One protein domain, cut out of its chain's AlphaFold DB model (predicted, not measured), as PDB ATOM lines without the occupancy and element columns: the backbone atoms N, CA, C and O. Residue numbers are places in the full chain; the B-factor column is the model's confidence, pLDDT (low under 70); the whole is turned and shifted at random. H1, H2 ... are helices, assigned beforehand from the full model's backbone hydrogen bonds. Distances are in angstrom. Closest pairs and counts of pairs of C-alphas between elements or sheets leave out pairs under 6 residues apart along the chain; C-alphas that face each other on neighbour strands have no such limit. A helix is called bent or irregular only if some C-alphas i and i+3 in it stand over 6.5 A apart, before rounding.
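This is residues 46 to 117 of the 119 residues of an uncharacterized protein of Nostoc minutum NIES-26 (UniProt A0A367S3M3). Look first for two helices, H1 and H2, that run back along each other with a gap between them, and then for a long winding arm that leaves them and ends in a third helix, H3, sticking out alone at the far end. Residues 80 to 85 of the link after H2 fold back into the gap between H1 and H2, and the arm, with residues 94 to 100 and 102 to 117 standing free, makes much of the length. The printed part has 72 residues with three named helices in the order H1, H2, H3 and no named strand; the class is all helix. The whole is extended, with a radius of gyration of the C-alphas of 17.9 A, and its C-alphas span 57 by 25 by 22 A.

Begin with H1, residues 46 to 63, whose N-to-C direction is (-0.65, -0.75, -0.05). A tight link of 5 residues leads to H2, residues 69 to 78, whose direction is (0.68, 0.72, 0.16). H1 and H2 are apart, with no C-alpha of the one within 8 A of the other. Beyond a long link of 25 residues you reach H3, residues 104 to 116, with the direction (0.09, 0.75, 0.66). H3 is apart from H1 and also from H2. On the backbone, each O i to N i+4 pair of H1 and H3 is within hydrogen-bond range, and in H2 5 of 6 are.

Find C-alpha 46 of Glu 46 at (28.357, -8.871, -32.695); from there H1 runs 26.3 A to the C-alpha of Arg 63. H2 begins at C-alpha 69 of Leu 69, at (21.878, -38.380, -31.601), and is 14.5 A long to the C-alpha of Arg 78. Residues 79 to 103 then hold no named element, and their C-alphas lie 6 to 19 A from the mean of all C-alphas. H3 runs 18.0 A from the C-alpha of Val 104 to that of Thr 116, which you find at (34.792, -3.431, 5.038). None of the three helices is bent or irregular.

The two C-alphas farthest apart are those of Ala 65, between H1 and H2, and Gly 117, 57.4 A from each other. The outline of the whole is a rod. Without the stretches that stand free, 49 residues remain as a body that spans 38 by 22 by 13 A, with a radius of gyration of 11.6 A. The printed part has no cut, and the link from H2 to H3 is the long one. The mean pLDDT of the printed part is 84.3, and no printed residue is under 70.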
ATOM      1  N   GLU A  46      27.793  -7.517 -32.693       72.12
ATOM      2  CA  GLU A  46      28.357  -8.871 -32.695       72.12
ATOM      3  C   GLU A  46      27.560  -9.803 -31.772       72.12
ATOM      4  O   GLU A  46      27.165 -10.896 -32.180       72.12
ATOM      5  N   GLY A  47      27.228  -9.330 -30.567       72.69
ATOM      6  CA  GLY A  47      26.379 -10.066 -29.627       72.69
ATOM      7  C   GLY A  47      24.959 -10.272 -30.160       72.69
ATOM      8  O   GLY A  47      24.438 -11.384 -30.124       72.69
ATOM      9  N   THR A  48      24.345  -9.235 -30.742       78.06
ATOM     10  CA  THR A  48      22.973  -9.328 -31.280       78.06
ATOM     11  C   THR A  48      22.877 -10.313 -32.443       78.06
ATOM     12  O   THR A  48      21.894 -11.038 -32.570       78.06
ATOM     13  N   THR A  49      23.912 -10.374 -33.284       78.19
ATOM     14  CA  THR A  49      23.969 -11.317 -34.409       78.19
ATOM     15  C   THR A  49      23.984 -12.764 -33.922       78.19
ATOM     16  O   THR A  49      23.316 -13.612 -34.512       78.19
ATOM     17  N   GLN A  50      24.716 -13.054 -32.845       79.94
ATOM     18  CA  GLN A  50      24.769 -14.397 -32.264       79.94
ATOM     19  C   GLN A  50      23.456 -14.771 -31.570       79.94
ATOM     20  O   GLN A  50      22.932 -15.852 -31.827       79.94
ATOM     21  N   LEU A  51      22.858 -13.857 -30.797       86.00
ATOM     22  CA  LEU A  51      21.567 -14.093 -30.139       86.00
ATOM     23  C   LEU A  51      20.449 -14.414 -31.136       86.00
ATOM     24  O   LEU A  51      19.705 -15.368 -30.933       86.00
ATOM     25  N   ASN A  52      20.374 -13.682 -32.250       89.38
ATOM     26  CA  ASN A  52      19.372 -13.942 -33.287       89.38
ATOM     27  C   ASN A  52      19.538 -15.331 -33.926       89.38
ATOM     28  O   ASN A  52      18.551 -15.984 -34.261       89.38
ATOM     29  N   LYS A  53      20.781 -15.801 -34.099       86.25
ATOM     30  CA  LYS A  53      21.058 -17.148 -34.623       86.25
ATOM     31  C   LYS A  53      20.646 -18.231 -33.626       86.25
ATOM     32  O   LYS A  53      19.965 -19.171 -34.026       86.25
ATOM     33  N   ILE A  54      21.001 -18.061 -32.351       87.81
ATOM     34  CA  ILE A  54      20.606 -18.969 -31.263       87.81
ATOM     35  C   ILE A  54      19.081 -19.036 -31.170       87.81
ATOM     36  O   ILE A  54      18.519 -20.126 -31.125       87.81
ATOM     37  N   GLN A  55      18.397 -17.890 -31.210       89.62
ATOM     38  CA  GLN A  55      16.937 -17.833 -31.173       89.62
ATOM     39  C   GLN A  55      16.314 -18.556 -32.368       89.62
ATOM     40  O   GLN A  55      15.418 -19.373 -32.184       89.62
ATOM     41  N   LYS A  56      16.832 -18.338 -33.583       89.88
ATOM     42  CA  LYS A  56      16.355 -19.044 -34.778       89.88
ATOM     43  C   LYS A  56      16.508 -20.565 -34.649       89.88
ATOM     44  O   LYS A  56      15.571 -21.284 -34.978       89.88
ATOM     45  N   LYS A  57      17.661 -21.051 -34.171       88.06
ATOM     46  CA  LYS A  57      17.903 -22.491 -33.973       88.06
ATOM     47  C   LYS A  57      17.046 -23.056 -32.834       88.06
ATOM     48  O   LYS A  57      16.548 -24.168 -32.947       88.06
ATOM     49  N   THR A  58      16.812 -22.272 -31.781       90.50
ATOM     50  CA  THR A  58      15.886 -22.624 -30.691       90.50
ATOM     51  C   THR A  58      14.475 -22.821 -31.235       90.50
ATOM     52  O   THR A  58      13.855 -23.844 -30.967       90.50
ATOM     53  N   ASP A  59      13.984 -21.872 -32.035       91.75
ATOM     54  CA  ASP A  59      12.657 -21.946 -32.648       91.75
ATOM     55  C   ASP A  59      12.542 -23.123 -33.623       91.75
ATOM     56  O   ASP A  59      11.484 -23.742 -33.715       91.75
ATOM     57  N   GLU A  60      13.614 -23.435 -34.353       88.69
ATOM     58  CA  GLU A  60      13.686 -24.590 -35.250       88.69
ATOM     59  C   GLU A  60      13.562 -25.902 -34.469       88.69
ATOM     60  O   GLU A  60      12.640 -26.665 -34.736       88.69
ATOM     61  N   VAL A  61      14.412 -26.111 -33.457       87.81
ATOM     62  CA  VAL A  61      14.401 -27.316 -32.606       87.81
ATOM     63  C   VAL A  61      13.094 -27.443 -31.820       87.81
ATOM     64  O   VAL A  61      12.583 -28.543 -31.643       87.81
ATOM     65  N   ALA A  62      12.504 -26.328 -31.381       88.75
ATOM     66  CA  ALA A  62      11.227 -26.334 -30.668       88.75
ATOM     67  C   ALA A  62      10.028 -26.691 -31.567       88.75
ATOM     68  O   ALA A  62       8.983 -27.097 -31.057       88.75
ATOM     69  N   ARG A  63      10.143 -26.501 -32.889       91.62
ATOM     70  CA  ARG A  63       9.065 -26.744 -33.865       91.62
ATOM     71  C   ARG A  63       9.260 -28.018 -34.685       91.62
ATOM     72  O   ARG A  63       8.331 -28.414 -35.389       91.62
ATOM     73  N   SER A  64      10.437 -28.635 -34.635       86.88
ATOM     74  CA  SER A  64      10.765 -29.863 -35.356       86.88
ATOM     75  C   SER A  64      10.676 -31.100 -34.456       86.88
ATOM     76  O   SER A  64      10.458 -31.020 -33.246       86.88
ATOM     77  N   ALA A  65      10.812 -32.280 -35.067       85.25
ATOM     78  CA  ALA A  65      11.089 -33.488 -34.302       85.25
ATOM     79  C   ALA A  65      12.452 -33.342 -33.598       85.25
ATOM     80  O   ALA A  65      13.347 -32.715 -34.174       85.25
ATOM     81  N   PRO A  66      12.631 -33.928 -32.398       85.06
ATOM     82  CA  PRO A  66      13.904 -33.870 -31.696       85.06
ATOM     83  C   PRO A  66      15.058 -34.301 -32.613       85.06
ATOM     84  O   PRO A  66      14.923 -35.325 -33.296       85.06
ATOM     85  N   PRO A  67      16.169 -33.545 -32.645       84.06
ATOM     86  CA  PRO A  67      17.322 -33.900 -33.456       84.06
ATOM     87  C   PRO A  67      17.849 -35.274 -33.043       84.06
ATOM     88  O   PRO A  67      17.770 -35.684 -31.880       84.06
ATOM     89  N   ASN A  68      18.355 -36.016 -34.025       90.56
ATOM     90  CA  ASN A  68      18.902 -37.339 -33.765       90.56
ATOM     91  C   ASN A  68      20.250 -37.232 -33.028       90.56
ATOM     92  O   ASN A  68      20.879 -36.177 -32.966       90.56
ATOM     93  N   LEU A  69      20.692 -38.348 -32.454       90.25
ATOM     94  CA  LEU A  69      21.878 -38.380 -31.601       90.25
ATOM     95  C   LEU A  69      23.165 -37.982 -32.346       90.25
ATOM     96  O   LEU A  69      24.033 -37.356 -31.746       90.25
ATOM     97  N   GLU A  70      23.267 -38.292 -33.640       89.81
ATOM     98  CA  GLU A  70      24.409 -37.915 -34.483       89.81
ATOM     99  C   GLU A  70      24.451 -36.399 -34.733       89.81
ATOM    100  O   GLU A  70      25.501 -35.777 -34.588       89.81
ATOM    101  N   GLU A  71      23.305 -35.781 -35.020       85.06
ATOM    102  CA  GLU A  71      23.177 -34.331 -35.196       85.06
ATOM    103  C   GLU A  71      23.492 -33.580 -33.897       85.06
ATOM    104  O   GLU A  71      24.258 -32.614 -33.902       85.06
ATOM    105  N   VAL A  72      22.968 -34.064 -32.766       87.44
ATOM    106  CA  VAL A  72      23.263 -33.490 -31.445       87.44
ATOM    107  C   VAL A  72      24.752 -33.589 -31.130       87.44
ATOM    108  O   VAL A  72      25.337 -32.611 -30.664       87.44
ATOM    109  N   GLN A  73      25.383 -34.737 -31.394       87.56
ATOM    110  CA  GLN A  73      26.820 -34.912 -31.181       87.56
ATOM    111  C   GLN A  73      27.636 -33.987 -32.080       87.56
ATOM    112  O   GLN A  73      28.490 -33.265 -31.571       87.56
ATOM    113  N   SER A  74      27.330 -33.939 -33.378       86.75
ATOM    114  CA  SER A  74      28.055 -33.112 -34.343       86.75
ATOM    115  C   SER A  74      28.022 -31.628 -33.974       86.75
ATOM    116  O   SER A  74      29.061 -30.970 -33.984       86.75
ATOM    117  N   GLU A  75      26.862 -31.092 -33.591       85.19
ATOM    118  CA  GLU A  75      26.753 -29.685 -33.195       85.19
ATOM    119  C   GLU A  75      27.338 -29.420 -31.798       85.19
ATOM    120  O   GLU A  75      27.977 -28.389 -31.576       85.19
ATOM    121  N   SER A  76      27.215 -30.367 -30.864       84.56
ATOM    122  CA  SER A  76      27.800 -30.239 -29.521       84.56
ATOM    123  C   SER A  76      29.330 -30.302 -29.530       84.56
ATOM    124  O   SER A  76      29.974 -29.586 -28.760       84.56
ATOM    125  N   GLU A  77      29.941 -31.078 -30.434       84.81
ATOM    126  CA  GLU A  77      31.397 -31.106 -30.648       84.81
ATOM    127  C   GLU A  77      31.951 -29.725 -31.032       84.81
ATOM    128  O   GLU A  77      33.088 -29.369 -30.687       84.81
ATOM    129  N   ARG A  78      31.128 -28.887 -31.675       81.62
ATOM    130  CA  ARG A  78      31.508 -27.516 -32.037       81.62
ATOM    131  C   ARG A  78      31.702 -26.652 -30.801       81.62
ATOM    132  O   ARG A  78      32.615 -25.824 -30.800       81.62
ATOM    133  N   GLY A  79      31.010 -26.915 -29.689       80.44
ATOM    134  CA  GLY A  79      31.448 -26.358 -28.413       80.44
ATOM    135  C   GLY A  79      30.519 -26.438 -27.219       80.44
ATOM    136  O   GLY A  79      31.021 -26.711 -26.129       80.44
ATOM    137  N   LEU A  80      29.240 -26.107 -27.388       82.75
ATOM    138  CA  LEU A  80      28.326 -25.881 -26.266       82.75
ATOM    139  C   LEU A  80      27.157 -26.858 -26.269       82.75
ATOM    140  O   LEU A  80      27.021 -27.626 -25.321       82.75
ATOM    141  N   ASN A  81      26.314 -26.805 -27.301       85.88
ATOM    142  CA  ASN A  81      25.178 -27.706 -27.518       85.88
ATOM    143  C   ASN A  81      24.631 -27.540 -28.947       85.88
ATOM    144  O   ASN A  81      25.107 -26.695 -29.707       85.88
ATOM    145  N   GLU A  82      23.594 -28.296 -29.285       84.88
ATOM    146  CA  GLU A  82      22.941 -28.324 -30.596       84.88
ATOM    147  C   GLU A  82      22.249 -27.014 -31.015       84.88
ATOM    148  O   GLU A  82      21.999 -26.786 -32.201       84.88
ATOM    149  N   VAL A  83      21.956 -26.133 -30.055       87.56
ATOM    150  CA  VAL A  83      21.296 -24.840 -30.290       87.56
ATOM    151  C   VAL A  83      22.308 -23.693 -30.381       87.56
ATOM    152  O   VAL A  83      22.165 -22.790 -31.205       87.56
ATOM    153  N   GLN A  84      23.325 -23.711 -29.523       83.25
ATOM    154  CA  GLN A  84      24.326 -22.654 -29.379       83.25
ATOM    155  C   GLN A  84      25.569 -22.897 -30.242       83.25
ATOM    156  O   GLN A  84      26.269 -21.939 -30.568       83.25
ATOM    157  N   GLY A  85      25.847 -24.144 -30.631       85.00
ATOM    158  CA  GLY A  85      27.019 -24.514 -31.420       85.00
ATOM    159  C   GLY A  85      28.319 -24.059 -30.754       85.00
ATOM    160  O   GLY A  85      28.616 -24.432 -29.618       85.00
ATOM    161  N   ASP A  86      29.095 -23.235 -31.457       84.06
ATOM    162  CA  ASP A  86      30.354 -22.638 -30.998       84.06
ATOM    163  C   ASP A  86      30.242 -21.147 -30.625       84.06
ATOM    164  O   ASP A  86      31.272 -20.491 -30.420       84.06
ATOM    165  N   ALA A  87      29.020 -20.609 -30.514       83.12
ATOM    166  CA  ALA A  87      28.779 -19.195 -30.234       83.12
ATOM    167  C   ALA A  87      29.545 -18.732 -28.986       83.12
ATOM    168  O   ALA A  87      29.388 -19.283 -27.897       83.12
ATOM    169  N   ASP A  88      30.410 -17.730 -29.163       79.00
ATOM    170  CA  ASP A  88      31.298 -17.174 -28.137       79.00
ATOM    171  C   ASP A  88      32.111 -18.212 -27.323       79.00
ATOM    172  O   ASP A  88      32.638 -17.888 -26.254       79.00
ATOM    173  N   LYS A  89      32.317 -19.436 -27.837       81.94
ATOM    174  CA  LYS A  89      33.105 -20.494 -27.170       81.94
ATOM    175  C   LYS A  89      34.506 -20.012 -26.794       81.94
ATOM    176  O   LYS A  89      35.029 -20.343 -25.733       81.94
ATOM    177  N   ASN A  90      35.114 -19.202 -27.657       79.00
ATOM    178  CA  ASN A  90      36.426 -18.593 -27.447       79.00
ATOM    179  C   ASN A  90      36.435 -17.490 -26.374       79.00
ATOM    180  O   ASN A  90      37.501 -17.158 -25.858       79.00
ATOM    181  N   LYS A  91      35.273 -16.923 -26.031       78.88
ATOM    182  CA  LYS A  91      35.112 -15.927 -24.961       78.88
ATOM    183  C   LYS A  91      34.765 -16.571 -23.617       78.88
ATOM    184  O   LYS A  91      34.867 -15.914 -22.581       78.88
ATOM    185  N   MET A  92      34.395 -17.852 -23.610       76.62
ATOM    186  CA  MET A  92      34.093 -18.590 -22.390       76.62
ATOM    187  C   MET A  92      35.359 -19.007 -21.638       76.62
ATOM    188  O   MET A  92      36.390 -19.366 -22.217       76.62
ATOM    189  N   LYS A  93      35.258 -18.977 -20.307       78.12
ATOM    190  CA  LYS A  93      36.286 -19.494 -19.405       78.12
ATOM    191  C   LYS A  93      36.203 -21.023 -19.369       78.12
ATOM    192  O   LYS A  93      35.168 -21.587 -19.031       78.12
ATOM    193  N   ARG A  94      37.292 -21.682 -19.751       79.25
ATOM    194  CA  ARG A  94      37.506 -23.134 -19.800       79.25
ATOM    195  C   ARG A  94      38.757 -23.483 -18.986       79.25
ATOM    196  O   ARG A  94      39.657 -22.644 -18.899       79.25
ATOM    197  N   PRO A  95      38.874 -24.705 -18.440       81.31
ATOM    198  CA  PRO A  95      40.042 -25.105 -17.648       81.31
ATOM    199  C   PRO A  95      41.377 -24.807 -18.348       81.31
ATOM    200  O   PRO A  95      42.315 -24.312 -17.732       81.31
ATOM    201  N   GLU A  96      41.421 -25.018 -19.664       81.25
ATOM    202  CA  GLU A  96      42.594 -24.799 -20.519       81.25
ATOM    203  C   GLU A  96      42.999 -23.316 -20.656       81.25
ATOM    204  O   GLU A  96      44.183 -23.016 -20.768       81.25
ATOM    205  N   ASN A  97      42.044 -22.375 -20.654       80.69
ATOM    206  CA  ASN A  97      42.291 -20.943 -20.911       80.69
ATOM    207  C   ASN A  97      42.054 -20.049 -19.673       80.69
ATOM    208  O   ASN A  97      42.028 -18.820 -19.782       80.69
ATOM    209  N   SER A  98      41.836 -20.659 -18.501       82.00
ATOM    210  CA  SER A  98      41.374 -19.976 -17.281       82.00
ATOM    211  C   SER A  98      42.098 -20.401 -16.007       82.00
ATOM    212  O   SER A  98      41.595 -20.139 -14.921       82.00
ATOM    213  N   GLN A  99      43.289 -20.995 -16.113       80.56
ATOM    214  CA  GLN A  99      44.062 -21.435 -14.940       80.56
ATOM    215  C   GLN A  99      44.373 -20.304 -13.945       80.56
ATOM    216  O   GLN A  99      44.475 -20.554 -12.751       80.56
ATOM    217  N   ASN A 100      44.456 -19.058 -14.426       79.62
ATOM    218  CA  ASN A 100      44.672 -17.859 -13.609       79.62
ATOM    219  C   ASN A 100      43.419 -16.970 -13.503       79.62
ATOM    220  O   ASN A 100      43.522 -15.779 -13.214       79.62
ATOM    221  N   ALA A 101      42.233 -17.486 -13.840       73.12
ATOM    222  CA  ALA A 101      41.012 -16.692 -13.784       73.12
ATOM    223  C   ALA A 101      40.512 -16.581 -12.339       73.12
ATOM    224  O   ALA A 101      40.168 -17.580 -11.720       73.12
ATOM    225  N   THR A 102      40.424 -15.354 -11.833       79.31
ATOM    226  CA  THR A 102      39.773 -15.044 -10.556       79.31
ATOM    227  C   THR A 102      38.292 -15.405 -10.635       79.31
ATOM    228  O   THR A 102      37.606 -14.962 -11.569       79.31
ATOM    229  N   SER A 103      37.798 -16.193  -9.680       81.25
ATOM    230  CA  SER A 103      36.385 -16.549  -9.640       81.25
ATOM    231  C   SER A 103      35.528 -15.324  -9.308       81.25
ATOM    232  O   SER A 103      36.010 -14.291  -8.834       81.25
ATOM    233  N   VAL A 104      34.225 -15.413  -9.586       81.75
ATOM    234  CA  VAL A 104      33.288 -14.348  -9.197       81.75
ATOM    235  C   VAL A 104      33.272 -14.191  -7.677       81.75
ATOM    236  O   VAL A 104      33.212 -13.064  -7.198       81.75
ATOM    237  N   ILE A 105      33.381 -15.299  -6.942       81.44
ATOM    238  CA  ILE A 105      33.429 -15.309  -5.479       81.44
ATOM    239  C   ILE A 105      34.665 -14.549  -5.000       81.44
ATOM    240  O   ILE A 105      34.510 -13.592  -4.254       81.44
ATOM    241  N   ASP A 106      35.846 -14.864  -5.533       82.69
ATOM    242  CA  ASP A 106      37.094 -14.194  -5.142       82.69
ATOM    243  C   ASP A 106      37.044 -12.684  -5.439       82.69
ATOM    244  O   ASP A 106      37.544 -11.874  -4.666       82.69
ATOM    245  N   LYS A 107      36.413 -12.275  -6.553       85.00
ATOM    246  CA  LYS A 107      36.220 -10.846  -6.866       85.00
ATOM    247  C   LYS A 107      35.263 -10.160  -5.901       85.00
ATOM    248  O   LYS A 107      35.467  -8.992  -5.581       85.00
ATOM    249  N   VAL A 108      34.193 -10.844  -5.509       87.88
ATOM    250  CA  VAL A 108      33.215 -10.315  -4.554       87.88
ATOM    251  C   VAL A 108      33.843 -10.219  -3.168       87.88
ATOM    252  O   VAL A 108      33.644  -9.214  -2.500       87.88
ATOM    253  N   GLU A 109      34.644 -11.201  -2.766       86.81
ATOM    254  CA  GLU A 109      35.368 -11.208  -1.496       86.81
ATOM    255  C   GLU A 109      36.441 -10.112  -1.446       86.81
ATOM    256  O   GLU A 109      36.436  -9.312  -0.515       86.81
ATOM    257  N   ASP A 110      37.266  -9.970  -2.489       86.69
ATOM    258  CA  ASP A 110      38.240  -8.872  -2.620       86.69
ATOM    259  C   ASP A 110      37.554  -7.495  -2.603       86.69
ATOM    260  O   ASP A 110      38.034  -6.549  -1.975       86.69
ATOM    261  N   TYR A 111      36.401  -7.369  -3.265       90.94
ATOM    262  CA  TYR A 111      35.622  -6.136  -3.233       90.94
ATOM    263  C   TYR A 111      35.052  -5.852  -1.841       90.94
ATOM    264  O   TYR A 111      35.151  -4.723  -1.361       90.94
ATOM    265  N   LEU A 112      34.468  -6.858  -1.186       92.00
ATOM    266  CA  LEU A 112      33.910  -6.711   0.152       92.00
ATOM    267  C   LEU A 112      35.004  -6.371   1.164       92.00
ATOM    268  O   LEU A 112      34.825  -5.387   1.871       92.00
ATOM    269  N   GLY A 113      36.151  -7.058   1.156       89.06
ATOM    270  CA  GLY A 113      37.296  -6.748   2.022       89.06
ATOM    271  C   GLY A 113      37.796  -5.312   1.853       89.06
ATOM    272  O   GLY A 113      38.000  -4.588   2.828       89.06
ATOM    273  N   LYS A 114      37.860  -4.811   0.611       89.00
ATOM    274  CA  LYS A 114      38.193  -3.399   0.334       89.00
ATOM    275  C   LYS A 114      37.192  -2.405   0.921       89.00
ATOM    276  O   LYS A 114      37.593  -1.299   1.279       89.00
ATOM    277  N   VAL A 115      35.909  -2.763   0.983       89.94
ATOM    278  CA  VAL A 115      34.841  -1.888   1.491       89.94
ATOM    279  C   VAL A 115      34.688  -2.005   3.012       89.94
ATOM    280  O   VAL A 115      34.406  -1.000   3.662       89.94
ATOM    281  N   THR A 116      34.893  -3.190   3.590       90.50
ATOM    282  CA  THR A 116      34.792  -3.431   5.038       90.50
ATOM    283  C   THR A 116      36.091  -3.150   5.792       90.50
ATOM    284  O   THR A 116      36.048  -2.964   7.005       90.50
ATOM    285  N   GLY A 117      37.224  -3.036   5.094       75.88
ATOM    286  CA  GLY A 117      38.526  -2.717   5.682       75.88
ATOM    287  C   GLY A 117      39.305  -3.929   6.196       75.88
ATOM    288  O   GLY A 117      40.367  -3.740   6.792       75.88
TER     289      GLY A 117